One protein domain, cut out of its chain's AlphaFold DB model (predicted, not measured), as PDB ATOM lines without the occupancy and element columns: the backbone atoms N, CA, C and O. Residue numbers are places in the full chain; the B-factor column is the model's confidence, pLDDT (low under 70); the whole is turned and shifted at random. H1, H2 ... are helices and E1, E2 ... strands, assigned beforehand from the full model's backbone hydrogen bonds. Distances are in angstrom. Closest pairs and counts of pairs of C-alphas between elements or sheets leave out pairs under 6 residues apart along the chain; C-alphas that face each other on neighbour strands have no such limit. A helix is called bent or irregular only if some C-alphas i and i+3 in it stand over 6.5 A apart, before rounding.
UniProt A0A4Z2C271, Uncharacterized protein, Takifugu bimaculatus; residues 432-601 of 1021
ATOM      1  N   ALA A 432     -15.660 -23.519  -5.514       84.19
ATOM      2  CA  ALA A 432     -14.789 -23.809  -6.655       84.19
ATOM      3  C   ALA A 432     -13.919 -22.603  -7.067       84.19
ATOM      4  O   ALA A 432     -12.726 -22.769  -7.307       84.19
ATOM      5  N   GLN A 433     -14.480 -21.387  -7.077       87.88
ATOM      6  CA  GLN A 433     -13.747 -20.152  -7.394       87.88
ATOM      7  C   GLN A 433     -12.679 -19.852  -6.334       87.88
ATOM      8  O   GLN A 433     -11.551 -19.516  -6.684       87.88
ATOM      9  N   LEU A 434     -13.000 -20.036  -5.045       88.44
ATOM     10  CA  LEU A 434     -12.025 -19.896  -3.955       88.44
ATOM     11  C   LEU A 434     -10.899 -20.938  -4.042       88.44
ATOM     12  O   LEU A 434      -9.754 -20.624  -3.721       88.44
ATOM     13  N   SER A 435     -11.207 -22.160  -4.487       89.56
ATOM     14  CA  SER A 435     -10.206 -23.204  -4.729       89.56
ATOM     15  C   SER A 435      -9.252 -22.807  -5.865       89.56
ATOM     16  O   SER A 435      -8.042 -22.741  -5.654       89.56
ATOM     17  N   VAL A 436      -9.789 -22.415  -7.029       91.06
ATOM     18  CA  VAL A 436      -8.990 -21.942  -8.178       91.06
ATOM     19  C   VAL A 436      -8.141 -20.721  -7.814       91.06
ATOM     20  O   VAL A 436      -6.963 -20.686  -8.151       91.06
ATOM     21  N   ALA A 437      -8.686 -19.750  -7.073       91.56
ATOM     22  CA  ALA A 437      -7.942 -18.568  -6.633       91.56
ATOM     23  C   ALA A 437      -6.745 -18.917  -5.726       91.56
ATOM     24  O   ALA A 437      -5.673 -18.326  -5.866       91.56
ATOM     25  N   ARG A 438      -6.893 -19.905  -4.831       92.81
ATOM     26  CA  ARG A 438      -5.790 -20.413  -3.994       92.81
ATOM     27  C   ARG A 438      -4.735 -21.146  -4.822       92.81
ATOM     28  O   ARG A 438      -3.549 -20.909  -4.614       92.81
ATOM     29  N   SER A 439      -5.151 -21.979  -5.774       93.31
ATOM     30  CA  SER A 439      -4.235 -22.680  -6.683       93.31
ATOM     31  C   SER A 439      -3.457 -21.712  -7.580       93.31
ATOM     32  O   SER A 439      -2.248 -21.860  -7.723       93.31
ATOM     33  N   LEU A 440      -4.114 -20.673  -8.114       92.75
ATOM     34  CA  LEU A 440      -3.458 -19.594  -8.860       92.75
ATOM     35  C   LEU A 440      -2.419 -18.868  -7.997       92.75
ATOM     36  O   LEU A 440      -1.279 -18.729  -8.425       92.75
ATOM     37  N   LEU A 441      -2.766 -18.465  -6.769       91.50
ATOM     38  CA  LEU A 441      -1.813 -17.820  -5.858       91.50
ATOM     39  C   LEU A 441      -0.611 -18.730  -5.551       91.50
ATOM     40  O   LEU A 441       0.531 -18.284  -5.626       91.50
ATOM     41  N   SER A 442      -0.858 -20.016  -5.281       91.75
ATOM     42  CA  SER A 442       0.197 -21.013  -5.062       91.75
ATOM     43  C   SER A 442       1.114 -21.172  -6.280       91.75
ATOM     44  O   SER A 442       2.323 -21.329  -6.114       91.75
ATOM     45  N   GLN A 443       0.566 -21.106  -7.498       90.94
ATOM     46  CA  GLN A 443       1.352 -21.161  -8.729       90.94
ATOM     47  C   GLN A 443       2.211 -19.905  -8.913       90.94
ATOM     48  O   GLN A 443       3.371 -20.014  -9.302       90.94
ATOM     49  N   VAL A 444       1.688 -18.716  -8.593       89.12
ATOM     50  CA  VAL A 444       2.452 -17.458  -8.674       89.12
ATOM     51  C   VAL A 444       3.619 -17.445  -7.684       89.12
ATOM     52  O   VAL A 444       4.723 -17.066  -8.071       89.12
ATOM     53  N   CYS A 445       3.418 -17.928  -6.452       88.75
ATOM     54  CA  CYS A 445       4.515 -18.117  -5.497       88.75
ATOM     55  C   CYS A 445       5.552 -19.125  -6.021       88.75
ATOM     56  O   CYS A 445       6.734 -18.811  -6.057       88.75
ATOM     57  N   SER A 446       5.116 -20.280  -6.536       88.62
ATOM     58  CA  SER A 446       6.010 -21.291  -7.129       88.62
ATOM     59  C   SER A 446       6.861 -20.736  -8.285       88.62
ATOM     60  O   SER A 446       8.056 -21.015  -8.378       88.62
ATOM     61  N   ILE A 447       6.284 -19.887  -9.147       85.31
ATOM     62  CA  ILE A 447       7.014 -19.212 -10.232       85.31
ATOM     63  C   ILE A 447       8.063 -18.238  -9.671       85.31
ATOM     64  O   ILE A 447       9.196 -18.240 -10.162       85.31
ATOM     65  N   ALA A 448       7.717 -17.450  -8.648       83.44
ATOM     66  CA  ALA A 448       8.642 -16.543  -7.964       83.44
ATOM     67  C   ALA A 448       9.816 -17.301  -7.316       83.44
ATOM     68  O   ALA A 448      10.979 -17.020  -7.617       83.44
ATOM     69  N   ASP A 449       9.510 -18.326  -6.516       82.38
ATOM     70  CA  ASP A 449      10.486 -19.162  -5.806       82.38
ATOM     71  C   ASP A 449      11.398 -19.956  -6.763       82.38
ATOM     72  O   ASP A 449      12.536 -20.278  -6.421       82.38
ATOM     73  N   SER A 450      10.942 -20.243  -7.991       77.56
ATOM     74  CA  SER A 450      11.717 -21.001  -8.988       77.56
ATOM     75  C   SER A 450      12.975 -20.289  -9.507       77.56
ATOM     76  O   SER A 450      13.771 -20.907 -10.217       77.56
ATOM     77  N   GLY A 451      13.133 -18.986  -9.245       63.72
ATOM     78  CA  GLY A 451      14.261 -18.166  -9.705       63.72
ATOM     79  C   GLY A 451      14.318 -17.890 -11.218       63.72
ATOM     80  O   GLY A 451      15.056 -17.007 -11.647       63.72
ATOM     81  N   ASN A 452      13.520 -18.578 -12.042       60.91
ATOM     82  CA  ASN A 452      13.626 -18.529 -13.507       60.91
ATOM     83  C   ASN A 452      13.075 -17.247 -14.160       60.91
ATOM     84  O   ASN A 452      13.324 -17.027 -15.345       60.91
ATOM     85  N   GLN A 453      12.302 -16.423 -13.439       62.88
ATOM     86  CA  GLN A 453      11.630 -15.236 -14.004       62.88
ATOM     87  C   GLN A 453      11.854 -13.922 -13.231       62.88
ATOM     88  O   GLN A 453      11.218 -12.923 -13.550       62.88
ATOM     89  N   ASN A 454      12.767 -13.879 -12.251       62.75
ATOM     90  CA  ASN A 454      13.101 -12.674 -11.463       62.75
ATOM     91  C   ASN A 454      11.908 -11.980 -10.751       62.75
ATOM     92  O   ASN A 454      12.009 -10.805 -10.386       62.75
ATOM     93  N   LEU A 455      10.789 -12.682 -10.539       72.69
ATOM     94  CA  LEU A 455       9.585 -12.142  -9.902       72.69
ATOM     95  C   LEU A 455       9.728 -12.128  -8.370       72.69
ATOM     96  O   LEU A 455       9.202 -12.992  -7.678       72.69
ATOM     97  N   ASP A 456      10.436 -11.137  -7.832       79.50
ATOM     98  CA  ASP A 456      10.476 -10.882  -6.388       79.50
ATOM     99  C   ASP A 456       9.145 -10.272  -5.914       79.50
ATOM    100  O   ASP A 456       8.912  -9.069  -6.047       79.50
ATOM    101  N   LEU A 457       8.268 -11.103  -5.343       83.69
ATOM    102  CA  LEU A 457       6.986 -10.658  -4.785       83.69
ATOM    103  C   LEU A 457       7.152  -9.722  -3.573       83.69
ATOM    104  O   LEU A 457       6.288  -8.879  -3.341       83.69
ATOM    105  N   GLY A 458       8.261  -9.822  -2.829       84.31
ATOM    106  CA  GLY A 458       8.548  -8.985  -1.659       84.31
ATOM    107  C   GLY A 458       8.877  -7.530  -2.005       84.31
ATOM    108  O   GLY A 458       8.807  -6.654  -1.142       84.31
ATOM    109  N   ARG A 459       9.182  -7.248  -3.276       88.19
ATOM    110  CA  ARG A 459       9.446  -5.900  -3.794       88.19
ATOM    111  C   ARG A 459       8.196  -5.020  -3.899       88.19
ATOM    112  O   ARG A 459       8.329  -3.795  -3.954       88.19
ATOM    113  N   PHE A 460       6.999  -5.602  -3.993       91.69
ATOM    114  CA  PHE A 460       5.790  -4.859  -4.352       91.69
ATOM    115  C   PHE A 460       4.987  -4.410  -3.126       91.69
ATOM    116  O   PHE A 460       4.588  -5.217  -2.294       91.69
ATOM    117  N   CYS A 461       4.696  -3.108  -3.041       91.62
ATOM    118  CA  CYS A 461       3.927  -2.507  -1.945       91.62
ATOM    119  C   CYS A 461       2.463  -2.198  -2.307       91.62
ATOM    120  O   CYS A 461       1.708  -1.728  -1.457       91.62
ATOM    121  N   LYS A 462       2.061  -2.416  -3.565       94.00
ATOM    122  CA  LYS A 462       0.691  -2.228  -4.067       94.00
ATOM    123  C   LYS A 462       0.394  -3.226  -5.190       94.00
ATOM    124  O   LYS A 462       1.303  -3.602  -5.928       94.00
ATOM    125  N   VAL A 463      -0.880  -3.585  -5.355       93.44
ATOM    126  CA  VAL A 463      -1.398  -4.296  -6.534       93.44
ATOM    127  C   VAL A 463      -2.384  -3.397  -7.293       93.44
ATOM    128  O   VAL A 463      -3.237  -2.756  -6.682       93.44
ATOM    129  N   GLU A 464      -2.286  -3.349  -8.622       95.31
ATOM    130  CA  GLU A 464      -3.302  -2.777  -9.524       95.31
ATOM    131  C   GLU A 464      -3.652  -3.795 -10.622       95.31
ATOM    132  O   GLU A 464      -2.848  -4.669 -10.939       95.31
ATOM    133  N   PHE A 465      -4.838  -3.700 -11.227       96.12
ATOM    134  CA  PHE A 465      -5.265  -4.636 -12.274       96.12
ATOM    135  C   PHE A 465      -5.967  -3.954 -13.452       96.12
ATOM    136  O   PHE A 465      -6.419  -2.811 -13.357       96.12
ATOM    137  N   LEU A 466      -6.061  -4.681 -14.566       97.06
ATOM    138  CA  LEU A 466      -6.826  -4.326 -15.758       97.06
ATOM    139  C   LEU A 466      -7.450  -5.596 -16.347       97.06
ATOM    140  O   LEU A 466      -6.758  -6.607 -16.467       97.06
ATOM    141  N   ILE A 467      -8.729  -5.556 -16.728       97.06
ATOM    142  CA  ILE A 467      -9.419  -6.695 -17.347       97.06
ATOM    143  C   ILE A 467      -9.672  -6.409 -18.828       97.06
ATOM    144  O   ILE A 467     -10.459  -5.526 -19.160       97.06
ATOM    145  N   LEU A 468      -9.026  -7.164 -19.716       95.69
ATOM    146  CA  LEU A 468      -9.363  -7.233 -21.135       95.69
ATOM    147  C   LEU A 468     -10.578  -8.151 -21.326       95.69
ATOM    148  O   LEU A 468     -10.582  -9.266 -20.807       95.69
ATOM    149  N   VAL A 469     -11.577  -7.693 -22.083       94.31
ATOM    150  CA  VAL A 469     -12.795  -8.456 -22.421       94.31
ATOM    151  C   VAL A 469     -13.063  -8.453 -23.937       94.31
ATOM    152  O   VAL A 469     -12.693  -7.483 -24.610       94.31
ATOM    153  N   PRO A 470     -13.740  -9.480 -24.493       91.56
ATOM    154  CA  PRO A 470     -14.170  -9.525 -25.898       91.56
ATOM    155  C   PRO A 470     -14.974  -8.289 -26.355       91.56
ATOM    156  O   PRO A 470     -15.463  -7.535 -25.511       91.56
ATOM    157  N   PRO A 471     -15.164  -8.066 -27.676       89.62
ATOM    158  CA  PRO A 471     -15.777  -6.857 -28.249       89.62
ATOM    159  C   PRO A 471     -17.302  -6.697 -28.021       89.62
ATOM    160  O   PRO A 471     -18.055  -6.433 -28.954       89.62
ATOM    161  N   SER A 472     -17.764  -6.794 -26.771       91.06
ATOM    162  CA  SER A 472     -19.168  -6.687 -26.356       91.06
ATOM    163  C   SER A 472     -19.389  -5.549 -25.352       91.06
ATOM    164  O   SER A 472     -18.723  -5.500 -24.318       91.06
ATOM    165  N   HIS A 473     -20.340  -4.642 -25.619       91.44
ATOM    166  CA  HIS A 473     -20.792  -3.634 -24.636       91.44
ATOM    167  C   HIS A 473     -21.332  -4.303 -23.362       91.44
ATOM    168  O   HIS A 473     -21.039  -3.877 -22.246       91.44
ATOM    169  N   ILE A 474     -22.086  -5.393 -23.535       93.25
ATOM    170  CA  ILE A 474     -22.750  -6.113 -22.445       93.25
ATOM    171  C   ILE A 474     -21.717  -6.740 -21.502       93.25
ATOM    172  O   ILE A 474     -21.878  -6.650 -20.285       93.25
ATOM    173  N   LEU A 475     -20.616  -7.287 -22.031       92.75
ATOM    174  CA  LEU A 475     -19.519  -7.809 -21.204       92.75
ATOM    175  C   LEU A 475     -18.790  -6.722 -20.414       92.75
ATOM    176  O   LEU A 475     -18.434  -6.964 -19.264       92.75
ATOM    177  N   VAL A 476     -18.601  -5.523 -20.979       94.00
ATOM    178  CA  VAL A 476     -17.986  -4.405 -20.242       94.00
ATOM    179  C   VAL A 476     -18.823  -4.069 -19.007       94.00
ATOM    180  O   VAL A 476     -18.290  -4.058 -17.896       94.00
ATOM    181  N   HIS A 477     -20.137  -3.886 -19.168       93.81
ATOM    182  CA  HIS A 477     -21.031  -3.588 -18.044       93.81
ATOM    183  C   HIS A 477     -21.156  -4.754 -17.053       93.81
ATOM    184  O   HIS A 477     -21.113  -4.521 -15.846       93.81
ATOM    185  N   GLN A 478     -21.241  -5.997 -17.538       93.38
ATOM    186  CA  GLN A 478     -21.279  -7.217 -16.722       93.38
ATOM    187  C   GLN A 478     -20.024  -7.352 -15.844       93.38
ATOM    188  O   GLN A 478     -20.120  -7.589 -14.639       93.38
ATOM    189  N   THR A 479     -18.838  -7.157 -16.422       94.38
ATOM    190  CA  THR A 479     -17.560  -7.250 -15.705       94.38
ATOM    191  C   THR A 479     -17.362  -6.065 -14.761       94.38
ATOM    192  O   THR A 479     -17.002  -6.270 -13.602       94.38
ATOM    193  N   ALA A 480     -17.697  -4.839 -15.174       94.19
ATOM    194  CA  ALA A 480     -17.658  -3.672 -14.292       94.19
ATOM    195  C   ALA A 480     -18.649  -3.793 -13.119       94.19
ATOM    196  O   ALA A 480     -18.326  -3.425 -11.991       94.19
ATOM    197  N   GLN A 481     -19.835  -4.367 -13.341       90.94
ATOM    198  CA  GLN A 481     -20.796  -4.680 -12.282       90.94
ATOM    199  C   GLN A 481     -20.245  -5.710 -11.295       90.94
ATOM    200  O   GLN A 481     -20.383  -5.505 -10.092       90.94
ATOM    201  N   ARG A 482     -19.561  -6.758 -11.769       91.19
ATOM    202  CA  ARG A 482     -18.894  -7.741 -10.897       91.19
ATOM    203  C   ARG A 482     -17.760  -7.105 -10.087       91.19
ATOM    204  O   ARG A 482     -17.682  -7.355  -8.888       91.19
ATOM    205  N   ILE A 483     -16.969  -6.202 -10.678       92.44
ATOM    206  CA  ILE A 483     -15.968  -5.399  -9.947       92.44
ATOM    207  C   ILE A 483     -16.643  -4.576  -8.836       92.44
ATOM    208  O   ILE A 483     -16.241  -4.700  -7.679       92.44
ATOM    209  N   ARG A 484     -17.702  -3.807  -9.148       89.38
ATOM    210  CA  ARG A 484     -18.475  -3.027  -8.154       89.38
ATOM    211  C   ARG A 484     -19.000  -3.901  -7.012       89.38
ATOM    212  O   ARG A 484     -18.831  -3.560  -5.849       89.38
ATOM    213  N   GLN A 485     -19.620  -5.028  -7.356       87.75
ATOM    214  CA  GLN A 485     -20.235  -5.960  -6.409       87.75
ATOM    215  C   GLN A 485     -19.218  -6.705  -5.528       87.75
ATOM    216  O   GLN A 485     -19.577  -7.129  -4.434       87.75
ATOM    217  N   SER A 486     -17.973  -6.863  -5.989       89.00
ATOM    218  CA  SER A 486     -16.927  -7.603  -5.272       89.00
ATOM    219  C   SER A 486     -16.193  -6.818  -4.181       89.00
ATOM    220  O   SER A 486     -15.512  -7.438  -3.376       89.00
ATOM    221  N   GLY A 487     -16.273  -5.480  -4.169       89.38
ATOM    222  CA  GLY A 487     -15.517  -4.621  -3.240       89.38
ATOM    223  C   GLY A 487     -14.043  -4.372  -3.604       89.38
ATOM    224  O   GLY A 487     -13.472  -3.376  -3.163       89.38
ATOM    225  N   VAL A 488     -13.458  -5.179  -4.500       91.38
ATOM    226  CA  VAL A 488     -12.000  -5.311  -4.727       91.38
ATOM    227  C   VAL A 488     -11.210  -4.007  -4.945       91.38
ATOM    228  O   VAL A 488     -10.045  -3.922  -4.565       91.38
ATOM    229  N   LEU A 489     -11.810  -2.966  -5.537       92.69
ATOM    230  CA  LEU A 489     -11.142  -1.667  -5.733       92.69
ATOM    231  C   LEU A 489     -10.882  -0.918  -4.414       92.69
ATOM    232  O   LEU A 489      -9.927  -0.143  -4.334       92.69
ATOM    233  N   VAL A 490     -11.723  -1.151  -3.405       91.69
ATOM    234  CA  VAL A 490     -11.598  -0.592  -2.053       91.69
ATOM    235  C   VAL A 490     -10.634  -1.447  -1.232       91.69
ATOM    236  O   VAL A 490      -9.726  -0.905  -0.609       91.69
ATOM    237  N   ASP A 491     -10.768  -2.777  -1.306       90.44
ATOM    238  CA  ASP A 491      -9.918  -3.730  -0.571       90.44
ATOM    239  C   ASP A 491      -8.432  -3.620  -0.962       90.44
ATOM    240  O   ASP A 491      -7.550  -3.762  -0.118       90.44
ATOM    241  N   LEU A 492      -8.147  -3.320  -2.236       89.88
ATOM    242  CA  LEU A 492      -6.793  -3.066  -2.748       89.88
ATOM    243  C   LEU A 492      -6.322  -1.605  -2.580       89.88
ATOM    244  O   LEU A 492      -5.225  -1.264  -3.026       89.88
ATOM    245  N   GLY A 493      -7.133  -0.717  -1.992       89.00
ATOM    246  CA  GLY A 493      -6.791   0.703  -1.822       89.00
ATOM    247  C   GLY A 493      -6.552   1.443  -3.146       89.00
ATOM    248  O   GLY A 493      -5.656   2.285  -3.243       89.00
ATOM    249  N   ILE A 494      -7.302   1.095  -4.196       88.50
ATOM    250  CA  ILE A 494      -7.185   1.703  -5.530       88.50
ATOM    251  C   ILE A 494      -8.149   2.893  -5.666       88.50
ATOM    252  O   ILE A 494      -7.784   3.904  -6.264       88.50
ATOM    253  N   GLU A 495      -9.359   2.787  -5.108       90.94
ATOM    254  CA  GLU A 495     -10.408   3.814  -5.156       90.94
ATOM    255  C   GLU A 495     -11.239   3.844  -3.861       90.94
ATOM    256  O   GLU A 495     -11.566   2.798  -3.304       90.94
ATOM    257  N   ASP A 496     -11.656   5.037  -3.422       87.25
ATOM    258  CA  ASP A 496     -12.573   5.203  -2.281       87.25
ATOM    259  C   ASP A 496     -13.944   4.555  -2.542       87.25
ATOM    260  O   ASP A 496     -14.400   4.496  -3.682       87.25
ATOM    261  N   GLY A 497     -14.679   4.158  -1.497       78.94
ATOM    262  CA  GLY A 497     -15.937   3.399  -1.634       78.94
ATOM    263  C   GLY A 497     -16.985   3.990  -2.595       78.94
ATOM    264  O   GLY A 497     -17.551   3.262  -3.411       78.94
ATOM    265  N   ILE A 498     -17.215   5.309  -2.569       80.25
ATOM    266  CA  ILE A 498     -18.135   5.993  -3.506       80.25
ATOM    267  C   ILE A 498     -17.535   6.049  -4.925       80.25
ATOM    268  O   ILE A 498     -18.232   5.875  -5.924       80.25
ATOM    269  N   SER A 499     -16.221   6.252  -5.007       81.75
ATOM    270  CA  SER A 499     -15.449   6.379  -6.242       81.75
ATOM    271  C   SER A 499     -15.369   5.051  -7.012       81.75
ATOM    272  O   SER A 499     -15.598   5.023  -8.222       81.75
ATOM    273  N   ALA A 500     -15.161   3.930  -6.314       78.94
ATOM    274  CA  ALA A 500     -15.163   2.574  -6.861       78.94
ATOM    275  C   ALA A 500     -16.470   2.237  -7.604       78.94
ATOM    276  O   ALA A 500     -16.435   1.694  -8.711       78.94
ATOM    277  N   HIS A 501     -17.622   2.637  -7.053       79.38
ATOM    278  CA  HIS A 501     -18.931   2.454  -7.690       79.38
ATOM    279  C   HIS A 501     -19.094   3.264  -8.989       79.38
ATOM    280  O   HIS A 501     -19.785   2.819  -9.903       79.38
ATOM    281  N   GLN A 502     -18.444   4.424  -9.106       83.19
ATOM    282  CA  GLN A 502     -18.543   5.302 -10.282       83.19
ATOM    283  C   GLN A 502     -17.444   5.066 -11.331       83.19
ATOM    284  O   GLN A 502     -17.574   5.513 -12.469       83.19
ATOM    285  N   LYS A 503     -16.341   4.406 -10.961       87.56
ATOM    286  CA  LYS A 503     -15.144   4.266 -11.807       87.56
ATOM    287  C   LYS A 503     -14.811   2.835 -12.235       87.56
ATOM    288  O   LYS A 503     -13.847   2.676 -12.980       87.56
ATOM    289  N   ALA A 504     -15.558   1.815 -11.809       88.69
ATOM    290  CA  ALA A 504     -15.264   0.413 -12.133       88.69
ATOM    291  C   ALA A 504     -15.063   0.145 -13.639       88.69
ATOM    292  O   ALA A 504     -14.145  -0.581 -14.012       88.69
ATOM    293  N   ASP A 505     -15.840   0.799 -14.507       90.06
ATOM    294  CA  ASP A 505     -15.743   0.664 -15.967       90.06
ATOM    295  C   ASP A 505     -14.383   1.146 -16.535       90.06
ATOM    296  O   ASP A 505     -14.021   0.782 -17.648       90.06
ATOM    297  N   LYS A 506     -13.572   1.900 -15.769       91.38
ATOM    298  CA  LYS A 506     -12.196   2.294 -16.150       91.38
ATOM    299  C   LYS A 506     -11.174   1.158 -16.043       91.38
ATOM    300  O   LYS A 506     -10.082   1.280 -16.592       91.38
ATOM    301  N   TYR A 507     -11.508   0.093 -15.316       94.44
ATOM    302  CA  TYR A 507     -10.650  -1.077 -15.099       94.44
ATOM    303  C   TYR A 507     -10.988  -2.227 -16.061       94.44
ATOM    304  O   TYR A 507     -10.351  -3.279 -16.009       94.44
ATOM    305  N   VAL A 508     -11.958  -2.017 -16.960       96.12
ATOM    306  CA  VAL A 508     -12.378  -2.965 -17.996       96.12
ATOM    307  C   VAL A 508     -12.086  -2.367 -19.372       96.12
ATOM    308  O   VAL A 508     -12.518  -1.264 -19.695       96.12
ATOM    309  N   VAL A 509     -11.344  -3.097 -20.199       95.25
ATOM    310  CA  VAL A 509     -10.934  -2.679 -21.541       95.25
ATOM    311  C   VAL A 509     -11.471  -3.674 -22.555       95.25
ATOM    312  O   VAL A 509     -11.095  -4.842 -22.582       95.25
ATOM    313  N   ARG A 510     -12.359  -3.193 -23.417       93.12
ATOM    314  CA  ARG A 510     -12.875  -3.962 -24.544       93.12
ATOM    315  C   ARG A 510     -11.794  -4.134 -25.617       93.12
ATOM    316  O   ARG A 510     -11.079  -3.181 -25.923       93.12
ATOM    317  N   LEU A 511     -11.725  -5.318 -26.221       90.56
ATOM    318  CA  LEU A 511     -10.908  -5.630 -27.400       90.56
ATOM    319  C   LEU A 511     -11.497  -4.981 -28.672       90.56
ATOM    320  O   LEU A 511     -11.986  -5.658 -29.571       90.56
ATOM    321  N   ASP A 512     -11.499  -3.647 -28.716       87.62
ATOM    322  CA  ASP A 512     -11.986  -2.818 -29.826       87.62
ATOM    323  C   ASP A 512     -10.855  -1.999 -30.482       87.62
ATOM    324  O   ASP A 512      -9.674  -2.243 -30.244       87.62
ATOM    325  N   ALA A 513     -11.194  -1.028 -31.336       86.25
ATOM    326  CA  ALA A 513     -10.204  -0.167 -31.987       86.25
ATOM    327  C   ALA A 513      -9.380   0.686 -30.996       86.25
ATOM    328  O   ALA A 513      -8.220   0.994 -31.276       86.25
ATOM    329  N   ASP A 514      -9.936   1.024 -29.828       88.25
ATOM    330  CA  ASP A 514      -9.279   1.863 -28.822       88.25
ATOM    331  C   ASP A 514      -8.345   1.062 -27.897       88.25
ATOM    332  O   ASP A 514      -7.659   1.652 -27.053       88.25
ATOM    333  N   VAL A 515      -8.333  -0.277 -28.001       90.94
ATOM    334  CA  VAL A 515      -7.575  -1.171 -27.107       90.94
ATOM    335  C   VAL A 515      -6.102  -0.772 -27.006       90.94
ATOM    336  O   VAL A 515      -5.543  -0.768 -25.912       90.94
ATOM    337  N   HIS A 516      -5.492  -0.357 -28.121       90.50
ATOM    338  CA  HIS A 516      -4.086   0.039 -28.179       90.50
ATOM    339  C   HIS A 516      -3.816   1.284 -27.327       90.50
ATOM    340  O   HIS A 516      -2.935   1.249 -26.476       90.50
ATOM    341  N   ALA A 517      -4.621   2.344 -27.459       92.00
ATOM    342  CA  ALA A 517      -4.457   3.566 -26.667       92.00
ATOM    343  C   ALA A 517      -4.699   3.324 -25.162       92.00
ATOM    344  O   ALA A 517      -4.015   3.896 -24.310       92.00
ATOM    345  N   LYS A 518      -5.649   2.438 -24.826       93.19
ATOM    346  CA  LYS A 518      -5.919   2.010 -23.442       93.19
ATOM    347  C   LYS A 518      -4.746   1.185 -22.879       93.19
ATOM    348  O   LYS A 518      -4.340   1.416 -21.739       93.19
ATOM    349  N   MET A 519      -4.149   0.296 -23.680       94.31
ATOM    350  CA  MET A 519      -2.967  -0.485 -23.294       94.31
ATOM    351  C   MET A 519      -1.701   0.375 -23.186       94.31
ATOM    352  O   MET A 519      -0.979   0.244 -22.207       94.31
ATOM    353  N   GLU A 520      -1.438   1.307 -24.105       93.75
ATOM    354  CA  GLU A 520      -0.308   2.246 -24.000       93.75
ATOM    355  C   GLU A 520      -0.375   3.065 -22.702       93.75
ATOM    356  O   GLU A 520       0.623   3.208 -21.992       93.75
ATOM    357  N   ALA A 521      -1.567   3.555 -22.339       94.75
ATOM    358  CA  ALA A 521      -1.786   4.260 -21.080       94.75
ATOM    359  C   ALA A 521      -1.536   3.364 -19.849       94.75
ATOM    360  O   ALA A 521      -0.988   3.835 -18.847       94.75
ATOM    361  N   PHE A 522      -1.883   2.076 -19.920       96.12
ATOM    362  CA  PHE A 522      -1.588   1.090 -18.878       96.12
ATOM    363  C   PHE A 522      -0.089   0.759 -18.803       96.12
ATOM    364  O   PHE A 522       0.511   0.915 -17.742       96.12
ATOM    365  N   MET A 523       0.565   0.416 -19.913       96.25
ATOM    366  CA  MET A 523       2.003   0.109 -19.956       96.25
ATOM    367  C   MET A 523       2.885   1.310 -19.597       96.25
ATOM    368  O   MET A 523       3.994   1.145 -19.081       96.25
ATOM    369  N   LYS A 524       2.383   2.538 -19.781       95.56
ATOM    370  CA  LYS A 524       2.986   3.748 -19.216       95.56
ATOM    371  C   LYS A 524       2.931   3.755 -17.683       95.56
ATOM    372  O   LYS A 524       3.958   4.031 -17.067       95.56
ATOM    373  N   LYS A 525       1.802   3.387 -17.055       95.44
ATOM    374  CA  LYS A 525       1.729   3.198 -15.589       95.44
ATOM    375  C   LYS A 525       2.661   2.084 -15.109       95.44
ATOM    376  O   LYS A 525       3.368   2.305 -14.128       95.44
ATOM    377  N   VAL A 526       2.687   0.935 -15.795       95.94
ATOM    378  CA  VAL A 526       3.548  -0.218 -15.457       95.94
ATOM    379  C   VAL A 526       5.013   0.220 -15.378       95.94
ATOM    380  O   VAL A 526       5.662   0.014 -14.354       95.94
ATOM    381  N   ARG A 527       5.496   0.934 -16.407       94.81
ATOM    382  CA  ARG A 527       6.854   1.506 -16.460       94.81
ATOM    383  C   ARG A 527       7.124   2.588 -15.409       94.81
ATOM    384  O   ARG A 527       8.261   2.733 -14.976       94.81
ATOM    385  N   GLN A 528       6.113   3.363 -15.016       95.88
ATOM    386  CA  GLN A 528       6.259   4.456 -14.046       95.88
ATOM    387  C   GLN A 528       6.236   4.001 -12.577       95.88
ATOM    388  O   GLN A 528       6.716   4.742 -11.724       95.88
ATOM    389  N   ASN A 529       5.711   2.809 -12.267       95.19
ATOM    390  CA  ASN A 529       5.473   2.358 -10.890       95.19
ATOM    391  C   ASN A 529       6.144   0.993 -10.602       95.19
ATOM    392  O   ASN A 529       5.451  -0.006 -10.416       95.19
ATOM    393  N   PRO A 530       7.489   0.921 -10.521       91.62
ATOM    394  CA  PRO A 530       8.254  -0.333 -10.402       91.62
ATOM    395  C   PRO A 530       8.181  -1.026  -9.022       91.62
ATOM    396  O   PRO A 530       8.915  -1.987  -8.781       91.62
ATOM    397  N   TYR A 531       7.336  -0.520  -8.119       93.88
ATOM    398  CA  TYR A 531       6.996  -1.102  -6.811       93.88
ATOM    399  C   TYR A 531       5.499  -1.462  -6.703       93.88
ATOM    400  O   TYR A 531       5.043  -1.915  -5.656       93.88
ATOM    401  N   THR A 532       4.738  -1.305  -7.792       94.81
ATOM    402  CA  THR A 532       3.373  -1.823  -7.934       94.81
ATOM    403  C   THR A 532       3.418  -3.071  -8.809       94.81
ATOM    404  O   THR A 532       3.977  -3.024  -9.909       94.81
ATOM    405  N   LEU A 533       2.814  -4.164  -8.337       93.75
ATOM    406  CA  LEU A 533       2.531  -5.343  -9.151       93.75
ATOM    407  C   LEU A 533       1.253  -5.089  -9.953       93.75
ATOM    408  O   LEU A 533       0.197  -4.812  -9.384       93.75
ATOM    409  N   PHE A 534       1.340  -5.188 -11.273       95.69
ATOM    410  CA  PHE A 534       0.192  -5.063 -12.160       95.69
ATOM    411  C   PHE A 534      -0.317  -6.445 -12.575       95.69
ATOM    412  O   PHE A 534       0.479  -7.336 -12.866       95.69
ATOM    413  N   VAL A 535      -1.636  -6.623 -12.641       95.50
ATOM    414  CA  VAL A 535      -2.278  -7.862 -13.108       95.50
ATOM    415  C   VAL A 535      -3.147  -7.571 -14.330       95.50
ATOM    416  O   VAL A 535      -4.164  -6.887 -14.234       95.50
ATOM    417  N   LEU A 536      -2.754  -8.099 -15.487       96.75
ATOM    418  CA  LEU A 536      -3.535  -8.056 -16.719       96.75
ATOM    419  C   LEU A 536      -4.351  -9.344 -16.847       96.75
ATOM    420  O   LEU A 536      -3.804 -10.407 -17.138       96.75
ATOM    421  N   ILE A 537      -5.660  -9.249 -16.638       96.25
ATOM    422  CA  ILE A 537      -6.591 -10.369 -16.783       96.25
ATOM    423  C   ILE A 537      -7.148 -10.336 -18.206       96.25
ATOM    424  O   ILE A 537      -7.839  -9.393 -18.572       96.25
ATOM    425  N   HIS A 538      -6.860 -11.351 -19.013       93.31
ATOM    426  CA  HIS A 538      -7.473 -11.548 -20.323       93.31
ATOM    427  C   HIS A 538      -8.640 -12.527 -20.167       93.31
ATOM    428  O   HIS A 538      -8.441 -13.744 -20.138       93.31
ATOM    429  N   ASP A 539      -9.846 -11.988 -19.997       92.19
ATOM    430  CA  ASP A 539     -11.065 -12.780 -19.847       92.19
ATOM    431  C   ASP A 539     -11.592 -13.266 -21.204       92.19
ATOM    432  O   ASP A 539     -11.444 -12.587 -22.219       92.19
ATOM    433  N   ASN A 540     -12.191 -14.461 -21.219       87.50
ATOM    434  CA  ASN A 540     -12.635 -15.161 -22.431       87.50
ATOM    435  C   ASN A 540     -11.553 -15.204 -23.539       87.50
ATOM    436  O   ASN A 540     -11.833 -15.116 -24.733       87.50
ATOM    437  N   SER A 541     -10.299 -15.406 -23.122       86.38
ATOM    438  CA  SER A 541      -9.065 -15.340 -23.928       86.38
ATOM    439  C   SER A 541      -8.956 -16.302 -25.119       86.38
ATOM    440  O   SER A 541      -7.988 -16.235 -25.871       86.38
ATOM    441  N   HIS A 542      -9.934 -17.189 -25.304       78.88
ATOM    442  CA  HIS A 542     -10.066 -18.041 -26.485       78.88
ATOM    443  C   HIS A 542     -10.636 -17.296 -27.712       78.88
ATOM    444  O   HIS A 542     -10.562 -17.812 -28.828       78.88
ATOM    445  N   VAL A 543     -11.237 -16.116 -27.518       77.69
ATOM    446  CA  VAL A 543     -11.777 -15.263 -28.589       77.69
ATOM    447  C   VAL A 543     -10.634 -14.569 -29.350       77.69
ATOM    448  O   VAL A 543      -9.636 -14.172 -28.761       77.69
ATOM    449  N   ASP A 544     -10.791 -14.404 -30.670       68.06
ATOM    450  CA  ASP A 544      -9.826 -13.750 -31.584       68.06
ATOM    451  C   ASP A 544      -8.422 -14.401 -31.656       68.06
ATOM    452  O   ASP A 544      -7.451 -13.768 -32.073       68.06
ATOM    453  N   LEU A 545      -8.303 -15.696 -31.327       58.66
ATOM    454  CA  LEU A 545      -7.043 -16.447 -31.468       58.66
ATOM    455  C   LEU A 545      -6.520 -16.511 -32.919       58.66
ATOM    456  O   LEU A 545      -5.318 -16.636 -33.142       58.66
ATOM    457  N   THR A 546      -7.422 -16.478 -33.903       49.66
ATOM    458  CA  THR A 546      -7.145 -16.723 -35.330       49.66
ATOM    459  C   THR A 546      -7.702 -15.600 -36.215       49.66
ATOM    460  O   THR A 546      -8.479 -15.826 -37.145       49.66
ATOM    461  N   SER A 547      -7.288 -14.354 -35.961       47.03
ATOM    462  CA  SER A 547      -7.806 -13.170 -36.673       47.03
ATOM    463  C   SER A 547      -7.552 -13.136 -38.187       47.03
ATOM    464  O   SER A 547      -8.164 -12.323 -38.882       47.03
ATOM    465  N   ALA A 548      -6.722 -14.045 -38.718       42.94
ATOM    466  CA  ALA A 548      -6.423 -14.208 -40.142       42.94
ATOM    467  C   ALA A 548      -7.672 -14.292 -41.051       42.94
ATOM    468  O   ALA A 548      -7.568 -14.011 -42.245       42.94
ATOM    469  N   LEU A 549      -8.844 -14.642 -40.499       42.62
ATOM    470  CA  LEU A 549     -10.133 -14.657 -41.206       42.62
ATOM    471  C   LEU A 549     -11.177 -13.656 -40.664       42.62
ATOM    472  O   LEU A 549     -12.166 -13.380 -41.348       42.62
ATOM    473  N   SER A 550     -10.957 -13.038 -39.497       40.91
ATOM    474  CA  SER A 550     -11.914 -12.131 -38.823       40.91
ATOM    475  C   SER A 550     -11.896 -10.681 -39.341       40.91
ATOM    476  O   SER A 550     -12.090  -9.730 -38.589       40.91
ATOM    477  N   GLY A 551     -11.715 -10.503 -40.653       44.00
ATOM    478  CA  GLY A 551     -12.236  -9.374 -41.443       44.00
ATOM    479  C   GLY A 551     -11.742  -7.941 -41.176       44.00
ATOM    480  O   GLY A 551     -12.030  -7.076 -42.001       44.00
ATOM    481  N   SER A 552     -11.014  -7.665 -40.090       37.38
ATOM    482  CA  SER A 552     -10.662  -6.308 -39.641       37.38
ATOM    483  C   SER A 552      -9.150  -6.051 -39.660       37.38
ATOM    484  O   SER A 552      -8.522  -5.788 -38.635       37.38
ATOM    485  N   VAL A 553      -8.554  -6.130 -40.854       31.70
ATOM    486  CA  VAL A 553      -7.139  -5.796 -41.082       31.70
ATOM    487  C   VAL A 553      -7.019  -4.797 -42.228       31.70
ATOM    488  O   VAL A 553      -7.108  -5.150 -43.405       31.70
ATOM    489  N   CYS A 554      -6.748  -3.538 -41.887       29.44
ATOM    490  CA  CYS A 554      -6.075  -2.645 -42.824       29.44
ATOM    491  C   CYS A 554      -4.597  -3.060 -42.892       29.44
ATOM    492  O   CYS A 554      -3.924  -3.076 -41.871       29.44
ATOM    493  N   HIS A 555      -4.107  -3.379 -44.092       31.55
ATOM    494  CA  HIS A 555      -2.693  -3.647 -44.401       31.55
ATOM    495  C   HIS A 555      -1.990  -4.789 -43.628       31.55
ATOM    496  O   HIS A 555      -1.111  -4.558 -42.810       31.55
ATOM    497  N   GLY A 556      -2.243  -6.036 -44.038       35.41
ATOM    498  CA  GLY A 556      -1.217  -7.096 -44.044       35.41
ATOM    499  C   GLY A 556      -0.812  -7.750 -42.714       35.41
ATOM    500  O   GLY A 556      -0.052  -8.715 -42.750       35.41
ATOM    501  N   GLU A 557      -1.308  -7.289 -41.569       39.16
ATOM    502  CA  GLU A 557      -1.033  -7.907 -40.266       39.16
ATOM    503  C   GLU A 557      -1.876  -9.177 -40.052       39.16
ATOM    504  O   GLU A 557      -3.096  -9.121 -39.931       39.16
ATOM    505  N   LEU A 558      -1.222 -10.340 -39.972       47.53
ATOM    506  CA  LEU A 558      -1.858 -11.656 -39.770       47.53
ATOM    507  C   LEU A 558      -2.214 -11.947 -38.292       47.53
ATOM    508  O   LEU A 558      -2.250 -13.109 -37.891       47.53
ATOM    509  N   GLN A 559      -2.399 -10.914 -37.461       57.44
ATOM    510  CA  GLN A 559      -2.322 -11.017 -35.998       57.44
ATOM    511  C   GLN A 559      -3.539 -10.395 -35.288       57.44
ATOM    512  O   GLN A 559      -4.082  -9.377 -35.725       57.44
ATOM    513  N   GLY A 560      -4.006 -11.024 -34.202       69.25
ATOM    514  CA  GLY A 560      -5.232 -10.632 -33.487       69.25
ATOM    515  C   GLY A 560      -5.149  -9.281 -32.786       69.25
ATOM    516  O   GLY A 560      -4.060  -8.765 -32.538       69.25
ATOM    517  N   LEU A 561      -6.299  -8.697 -32.443       77.94
ATOM    518  CA  LEU A 561      -6.354  -7.563 -31.512       77.94
ATOM    519  C   LEU A 561      -5.905  -8.012 -30.120       77.94
ATOM    520  O   LEU A 561      -5.086  -7.339 -29.499       77.94
ATOM    521  N   ALA A 562      -6.371  -9.180 -29.671       82.56
ATOM    522  CA  ALA A 562      -5.913  -9.785 -28.424       82.56
ATOM    523  C   ALA A 562      -4.408 -10.102 -28.465       82.56
ATOM    524  O   ALA A 562      -3.664  -9.708 -27.570       82.56
ATOM    525  N   ASP A 563      -3.939 -10.762 -29.528       80.38
ATOM    526  CA  ASP A 563      -2.551 -11.223 -29.633       80.38
ATOM    527  C   ASP A 563      -1.539 -10.065 -29.773       80.38
ATOM    528  O   ASP A 563      -0.537 -10.041 -29.054       80.38
ATOM    529  N   ARG A 564      -1.834  -9.041 -30.594       82.56
ATOM    530  CA  ARG A 564      -1.001  -7.822 -30.706       82.56
ATOM    531  C   ARG A 564      -0.879  -7.044 -29.398       82.56
ATOM    532  O   ARG A 564       0.101  -6.329 -29.221       82.56
ATOM    533  N   VAL A 565      -1.851  -7.166 -28.496       88.81
ATOM    534  CA  VAL A 565      -1.892  -6.453 -27.211       88.81
ATOM    535  C   VAL A 565      -1.243  -7.276 -26.095       88.81
ATOM    536  O   VAL A 565      -0.371  -6.776 -25.386       88.81
ATOM    537  N   VAL A 566      -1.633  -8.545 -25.949       88.69
ATOM    538  CA  VAL A 566      -1.222  -9.418 -24.836       88.69
ATOM    539  C   VAL A 566       0.172 -10.016 -25.049       88.69
ATOM    540  O   VAL A 566       0.916 -10.168 -24.085       88.69
ATOM    541  N   ASN A 567       0.564 -10.310 -26.292       85.56
ATOM    542  CA  ASN A 567       1.868 -10.899 -26.622       85.56
ATOM    543  C   ASN A 567       2.854  -9.881 -27.235       85.56
ATOM    544  O   ASN A 567       3.799 -10.267 -27.931       85.56
ATOM    545  N   CYS A 568       2.663  -8.582 -26.973       88.25
ATOM    546  CA  CYS A 568       3.611  -7.545 -27.377       88.25
ATOM    547  C   CYS A 568       4.897  -7.561 -26.528       88.25
ATOM    548  O   CYS A 568       4.912  -7.990 -25.372       88.25
ATOM    549  N   GLN A 569       5.991  -7.037 -27.089       89.38
ATOM    550  CA  GLN A 569       7.295  -7.046 -26.417       89.38
ATOM    551  C   GLN A 569       7.331  -6.179 -25.143       89.38
ATOM    552  O   GLN A 569       8.105  -6.483 -24.240       89.38
ATOM    553  N   GLU A 570       6.500  -5.131 -25.035       90.75
ATOM    554  CA  GLU A 570       6.405  -4.344 -23.796       90.75
ATOM    555  C   GLU A 570       5.800  -5.159 -22.645       90.75
ATOM    556  O   GLU A 570       6.335  -5.118 -21.540       90.75
ATOM    557  N   VAL A 571       4.726  -5.919 -22.899       91.94
ATOM    558  CA  VAL A 571       4.084  -6.787 -21.894       91.94
ATOM    559  C   VAL A 571       5.012  -7.939 -21.506       91.94
ATOM    560  O   VAL A 571       5.218  -8.180 -20.322       91.94
ATOM    561  N   ILE A 572       5.645  -8.594 -22.486       88.69
ATOM    562  CA  ILE A 572       6.562  -9.725 -22.252       88.69
ATOM    563  C   ILE A 572       7.805  -9.318 -21.435       88.69
ATOM    564  O   ILE A 572       8.328 -10.131 -20.676       88.69
ATOM    565  N   ASN A 573       8.279  -8.074 -21.558       89.19
ATOM    566  CA  ASN A 573       9.472  -7.590 -20.849       89.19
ATOM    567  C   ASN A 573       9.171  -6.939 -19.481       89.19
ATOM    568  O   ASN A 573      10.101  -6.488 -18.805       89.19
ATOM    569  N   ALA A 574       7.905  -6.828 -19.069       90.94
ATOM    570  CA  ALA A 574       7.520  -6.083 -17.873       90.94
ATOM    571  C   ALA A 574       7.666  -6.915 -16.583       90.94
ATOM    572  O   ALA A 574       6.759  -7.632 -16.177       90.94
ATOM    573  N   MET A 575       8.796  -6.747 -15.889       87.88
ATOM    574  CA  MET A 575       9.149  -7.461 -14.642       87.88
ATOM    575  C   MET A 575       8.176  -7.242 -13.459       87.88
ATOM    576  O   MET A 575       8.293  -7.910 -12.437       87.88
ATOM    577  N   ASN A 576       7.250  -6.284 -13.561       92.25
ATOM    578  CA  ASN A 576       6.217  -5.981 -12.565       92.25
ATOM    579  C   ASN A 576       4.787  -6.178 -13.104       92.25
ATOM    580  O   ASN A 576       3.850  -5.553 -12.604       92.25
ATOM    581  N   LEU A 577       4.616  -7.019 -14.129       93.12
ATOM    582  CA  LEU A 577       3.332  -7.330 -14.753       93.12
ATOM    583  C   LEU A 577       3.101  -8.845 -14.800       93.12
ATOM    584  O   LEU A 577       3.903  -9.590 -15.353       93.12
ATOM    585  N   LEU A 578       1.963  -9.289 -14.272       91.94
ATOM    586  CA  LEU A 578       1.479 -10.659 -14.381       91.94
ATOM    587  C   LEU A 578       0.312 -10.721 -15.371       91.94
ATOM    588  O   LEU A 578      -0.626  -9.933 -15.274       91.94
ATOM    589  N   VAL A 579       0.351 -11.672 -16.306       92.94
ATOM    590  CA  VAL A 579      -0.716 -11.892 -17.294       92.94
ATOM    591  C   VAL A 579      -1.478 -13.170 -16.951       92.94
ATOM    592  O   VAL A 579      -0.901 -14.255 -16.945       92.94
ATOM    593  N   LEU A 580      -2.779 -13.047 -16.695       92.94
ATOM    594  CA  LEU A 580      -3.688 -14.160 -16.425       92.94
ATOM    595  C   LEU A 580      -4.640 -14.338 -17.612       92.94
ATOM    596  O   LEU A 580      -5.516 -13.505 -17.827       92.94
ATOM    597  N   GLN A 581      -4.490 -15.422 -18.375       90.38
ATOM    598  CA  GLN A 581      -5.429 -15.777 -19.444       90.38
ATOM    599  C   GLN A 581      -6.514 -16.709 -18.892       90.38
ATOM    600  O   GLN A 581      -6.207 -17.762 -18.337       90.38
ATOM    601  N   VAL A 582      -7.780 -16.312 -19.023       90.50
ATOM    602  CA  VAL A 582      -8.945 -17.059 -18.526       90.50
ATOM    603  C   VAL A 582      -9.751 -17.577 -19.712       90.50
ATOM    604  O   VAL A 582     -10.067 -16.823 -20.633       90.50
ATOM    605  N   SER A 583     -10.089 -18.865 -19.712       85.94
ATOM    606  CA  SER A 583     -10.922 -19.487 -20.743       85.94
ATOM    607  C   SER A 583     -11.776 -20.604 -20.149       85.94
ATOM    608  O   SER A 583     -11.281 -21.442 -19.400       85.94
ATOM    609  N   CYS A 584     -13.051 -20.651 -20.534       77.88
ATOM    610  CA  CYS A 584     -13.949 -21.780 -20.285       77.88
ATOM    611  C   CYS A 584     -13.705 -22.976 -21.233       77.88
ATOM    612  O   CYS A 584     -14.198 -24.068 -20.962       77.88
ATOM    613  N   PHE A 585     -12.895 -22.801 -22.284       75.44
ATOM    614  CA  PHE A 585     -12.454 -23.862 -23.198       75.44
ATOM    615  C   PHE A 585     -10.937 -24.039 -23.028       75.44
ATOM    616  O   PHE A 585     -10.170 -23.260 -23.607       75.44
ATOM    617  N   PRO A 586     -10.480 -24.990 -22.188       63.31
ATOM    618  CA  PRO A 586      -9.078 -25.065 -21.768       63.31
ATOM    619  C   PRO A 586      -8.152 -25.448 -22.927       63.31
ATOM    620  O   PRO A 586      -7.106 -24.832 -23.120       63.31
ATOM    621  N   TYR A 587      -8.578 -26.400 -23.762       68.69
ATOM    622  CA  TYR A 587      -7.783 -26.898 -24.885       68.69
ATOM    623  C   TYR A 587      -7.440 -25.811 -25.909       68.69
ATOM    624  O   TYR A 587      -6.380 -25.879 -26.520       68.69
ATOM    625  N   THR A 588      -8.287 -24.787 -26.079       71.12
ATOM    626  CA  THR A 588      -8.125 -23.764 -27.126       71.12
ATOM    627  C   THR A 588      -6.816 -22.969 -27.003       71.12
ATOM    628  O   THR A 588      -6.315 -22.474 -28.010       71.12
ATOM    629  N   LEU A 589      -6.216 -22.887 -25.808       73.88
ATOM    630  CA  LEU A 589      -4.959 -22.163 -25.567       73.88
ATOM    631  C   LEU A 589      -3.690 -23.036 -25.699       73.88
ATOM    632  O   LEU A 589      -2.580 -22.501 -25.713       73.88
ATOM    633  N   GLN A 590      -3.813 -24.362 -25.838       72.31
ATOM    634  CA  GLN A 590      -2.693 -25.326 -25.794       72.31
ATOM    635  C   GLN A 590      -1.949 -25.486 -27.145       72.31
ATOM    636  O   GLN A 590      -1.549 -26.581 -27.562       72.31
ATOM    637  N   THR A 591      -1.783 -24.385 -27.882       69.38
ATOM    638  CA  THR A 591      -1.228 -24.361 -29.250       69.38
ATOM    639  C   THR A 591       0.304 -24.520 -29.271       69.38
ATOM    640  O   THR A 591       0.982 -24.203 -28.294       69.38
ATOM    641  N   ARG A 592       0.892 -24.928 -30.410       64.25
ATOM    642  CA  ARG A 592       2.360 -24.944 -30.650       64.25
ATOM    643  C   ARG A 592       3.024 -23.570 -30.594       64.25
ATOM    644  O   ARG A 592       4.247 -23.487 -30.575       64.25
ATOM    645  N   GLN A 593       2.228 -22.508 -30.617       65.81
ATOM    646  CA  GLN A 593       2.671 -21.118 -30.536       65.81
ATOM    647  C   GLN A 593       2.332 -20.496 -29.170       65.81
ATOM    648  O   GLN A 593       2.650 -19.331 -28.932       65.81
ATOM    649  N   SER A 594       1.707 -21.260 -28.266       73.94
ATOM    650  CA  SER A 594       1.370 -20.799 -26.925       73.94
ATOM    651  C   SER A 594       2.633 -20.525 -26.117       73.94
ATOM    652  O   SER A 594       3.560 -21.336 -26.077       73.94
ATOM    653  N   ARG A 595       2.663 -19.356 -25.474       74.88
ATOM    654  CA  ARG A 595       3.759 -18.919 -24.596       74.88
ATOM    655  C   ARG A 595       3.573 -19.386 -23.152       74.88
ATOM    656  O   ARG A 595       4.488 -19.245 -22.345       74.88
ATOM    657  N   ILE A 596       2.395 -19.917 -22.820       78.31
ATOM    658  CA  ILE A 596       2.085 -20.459 -21.498       78.31
ATOM    659  C   ILE A 596       2.640 -21.883 -21.426       78.31
ATOM    660  O   ILE A 596       2.374 -22.714 -22.291       78.31
ATOM    661  N   SER A 597       3.433 -22.165 -20.391       78.31
ATOM    662  CA  SER A 597       3.848 -23.534 -20.081       78.31
ATOM    663  C   SER A 597       2.675 -24.306 -19.488       78.31
ATOM    664  O   SER A 597       1.994 -23.783 -18.607       78.31
ATOM    665  N   ILE A 598       2.512 -25.574 -19.878       77.12
ATOM    666  CA  ILE A 598       1.511 -26.492 -19.308       77.12
ATOM    667  C   ILE A 598       1.602 -26.608 -17.775       77.12
ATOM    668  O   ILE A 598       0.615 -26.910 -17.115       77.12
ATOM    669  N   HIS A 599       2.771 -26.328 -17.190       80.94
ATOM    670  CA  HIS A 599       2.974 -26.329 -15.738       80.94
ATOM    671  C   HIS A 599       2.370 -25.110 -15.024       80.94
ATOM    672  O   HIS A 599       2.286 -25.126 -13.802       80.94
ATOM    673  N   ASN A 600       1.958 -24.074 -15.765       84.75
ATOM    674  CA  ASN A 600       1.303 -22.868 -15.246       84.75
ATOM    675  C   ASN A 600      -0.222 -22.882 -15.459       84.75
ATOM    676  O   ASN A 600      -0.893 -21.907 -15.119       84.75
ATOM    677  N   GLU A 601      -0.782 -23.950 -16.032       85.94
ATOM    678  CA  GLU A 601      -2.224 -24.086 -16.233       85.94
ATOM    679  C   GLU A 601      -2.919 -24.509 -14.929       85.94
ATOM    680  O   GLU A 601      -2.604 -25.541 -14.341       85.94
TER     681      GLU A 601
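What this domain is: This is residues 432 to 601 of the 1021 residues of an uncharacterized protein of Takifugu bimaculatus (UniProt A0A4Z2C271). A twisted sheet of four parallel strands stands between helices, making three layers: H2, with H4 packed on it, covers part of one face near the edge strand E2, and H5 covers the other face over E1 and E3. H1 is set off from these layers, and its residues 432 to 438 stick out. The printed part has 170 residues, with seven named helices and four named strands in the order H1 E1 H2 H3 H4 E2 H5 E3 H6 H7 E4; the sheet runs E2 E1 E3 E4, and the class is mixed, helices and strands. The whole is compact, with a radius of gyration of the C-alphas of 16.4 A, and rounded, spanning 43 by 40 by 36 A.

How they stand to each other: H1, residues 432 to 449, is not on the sheet and touches no helix. E1, residues 462 to 469, is parallel to E3, residues 532 to 538, at 17 degrees, with N 466 and O 535 2.9 A apart, within hydrogen-bond range. E2, residues 508 to 510, is parallel to E1 at 30 degrees, N 509 to O 467 being 2.8 A. E4, residues 577 to 581, is parallel to E3 at 19 degrees, N 536 to O 578 being 2.8 A. H2, residues 473 to 486, is on the sheet at a height of 9.4 A, over E2 and only just not over E1, on which 2 of its C-alphas fall. H3, residues 488 to 491, touches H4, residues 497 to 507, closest at the C-alphas of Val 490 and Gly 497, 5.9 A. H4 is irregular, with C-alphas 502 and 505 7.9 A apart, and touches H2, closest at the C-alphas of Ala 480 and Asp 505, 5.0 A. H5, residues 515 to 528, is on the opposite face from H2 at a height of 9.7 A, and E2, H5, E3 form a split strand-helix-strand unit, two parallel strands with E1 between them, its crossover right-handed. Residues 515 to 519 of H5 touch H6, residues 561 to 566, closest at the C-alphas of His 516 and Val 565, 6.9 A. H7, residues 569 to 572, only grazes the sheet with residues 571 to 572. Every O i to N i+4 pair is within range in H1, H2, H5 and H6; H4 has 2 of 7, and 4 of 8 O i to N i+3 pairs.

Where its parts are: H1 begins at C-alpha 432, (-14.789, -23.809, -6.655), and is 25.7 A long. E1 is 23.6 A, H2 20.1 A, H5 19.8 A and E3 19.1 A long. E4 ends at C-alpha 581, (-5.429, -15.777, -19.444).

The domain as a whole: The printed part has no cut. The links H1 to E1 and E3 to H6 are long. The farthest C-alphas, of Gly 497 and Gly 556, are 46.1 A apart. Mean pLDDT of the printed part is 83.2; residues 451 to 454, 544 to 560, 586 to 587 and 591 to 593 are under 70.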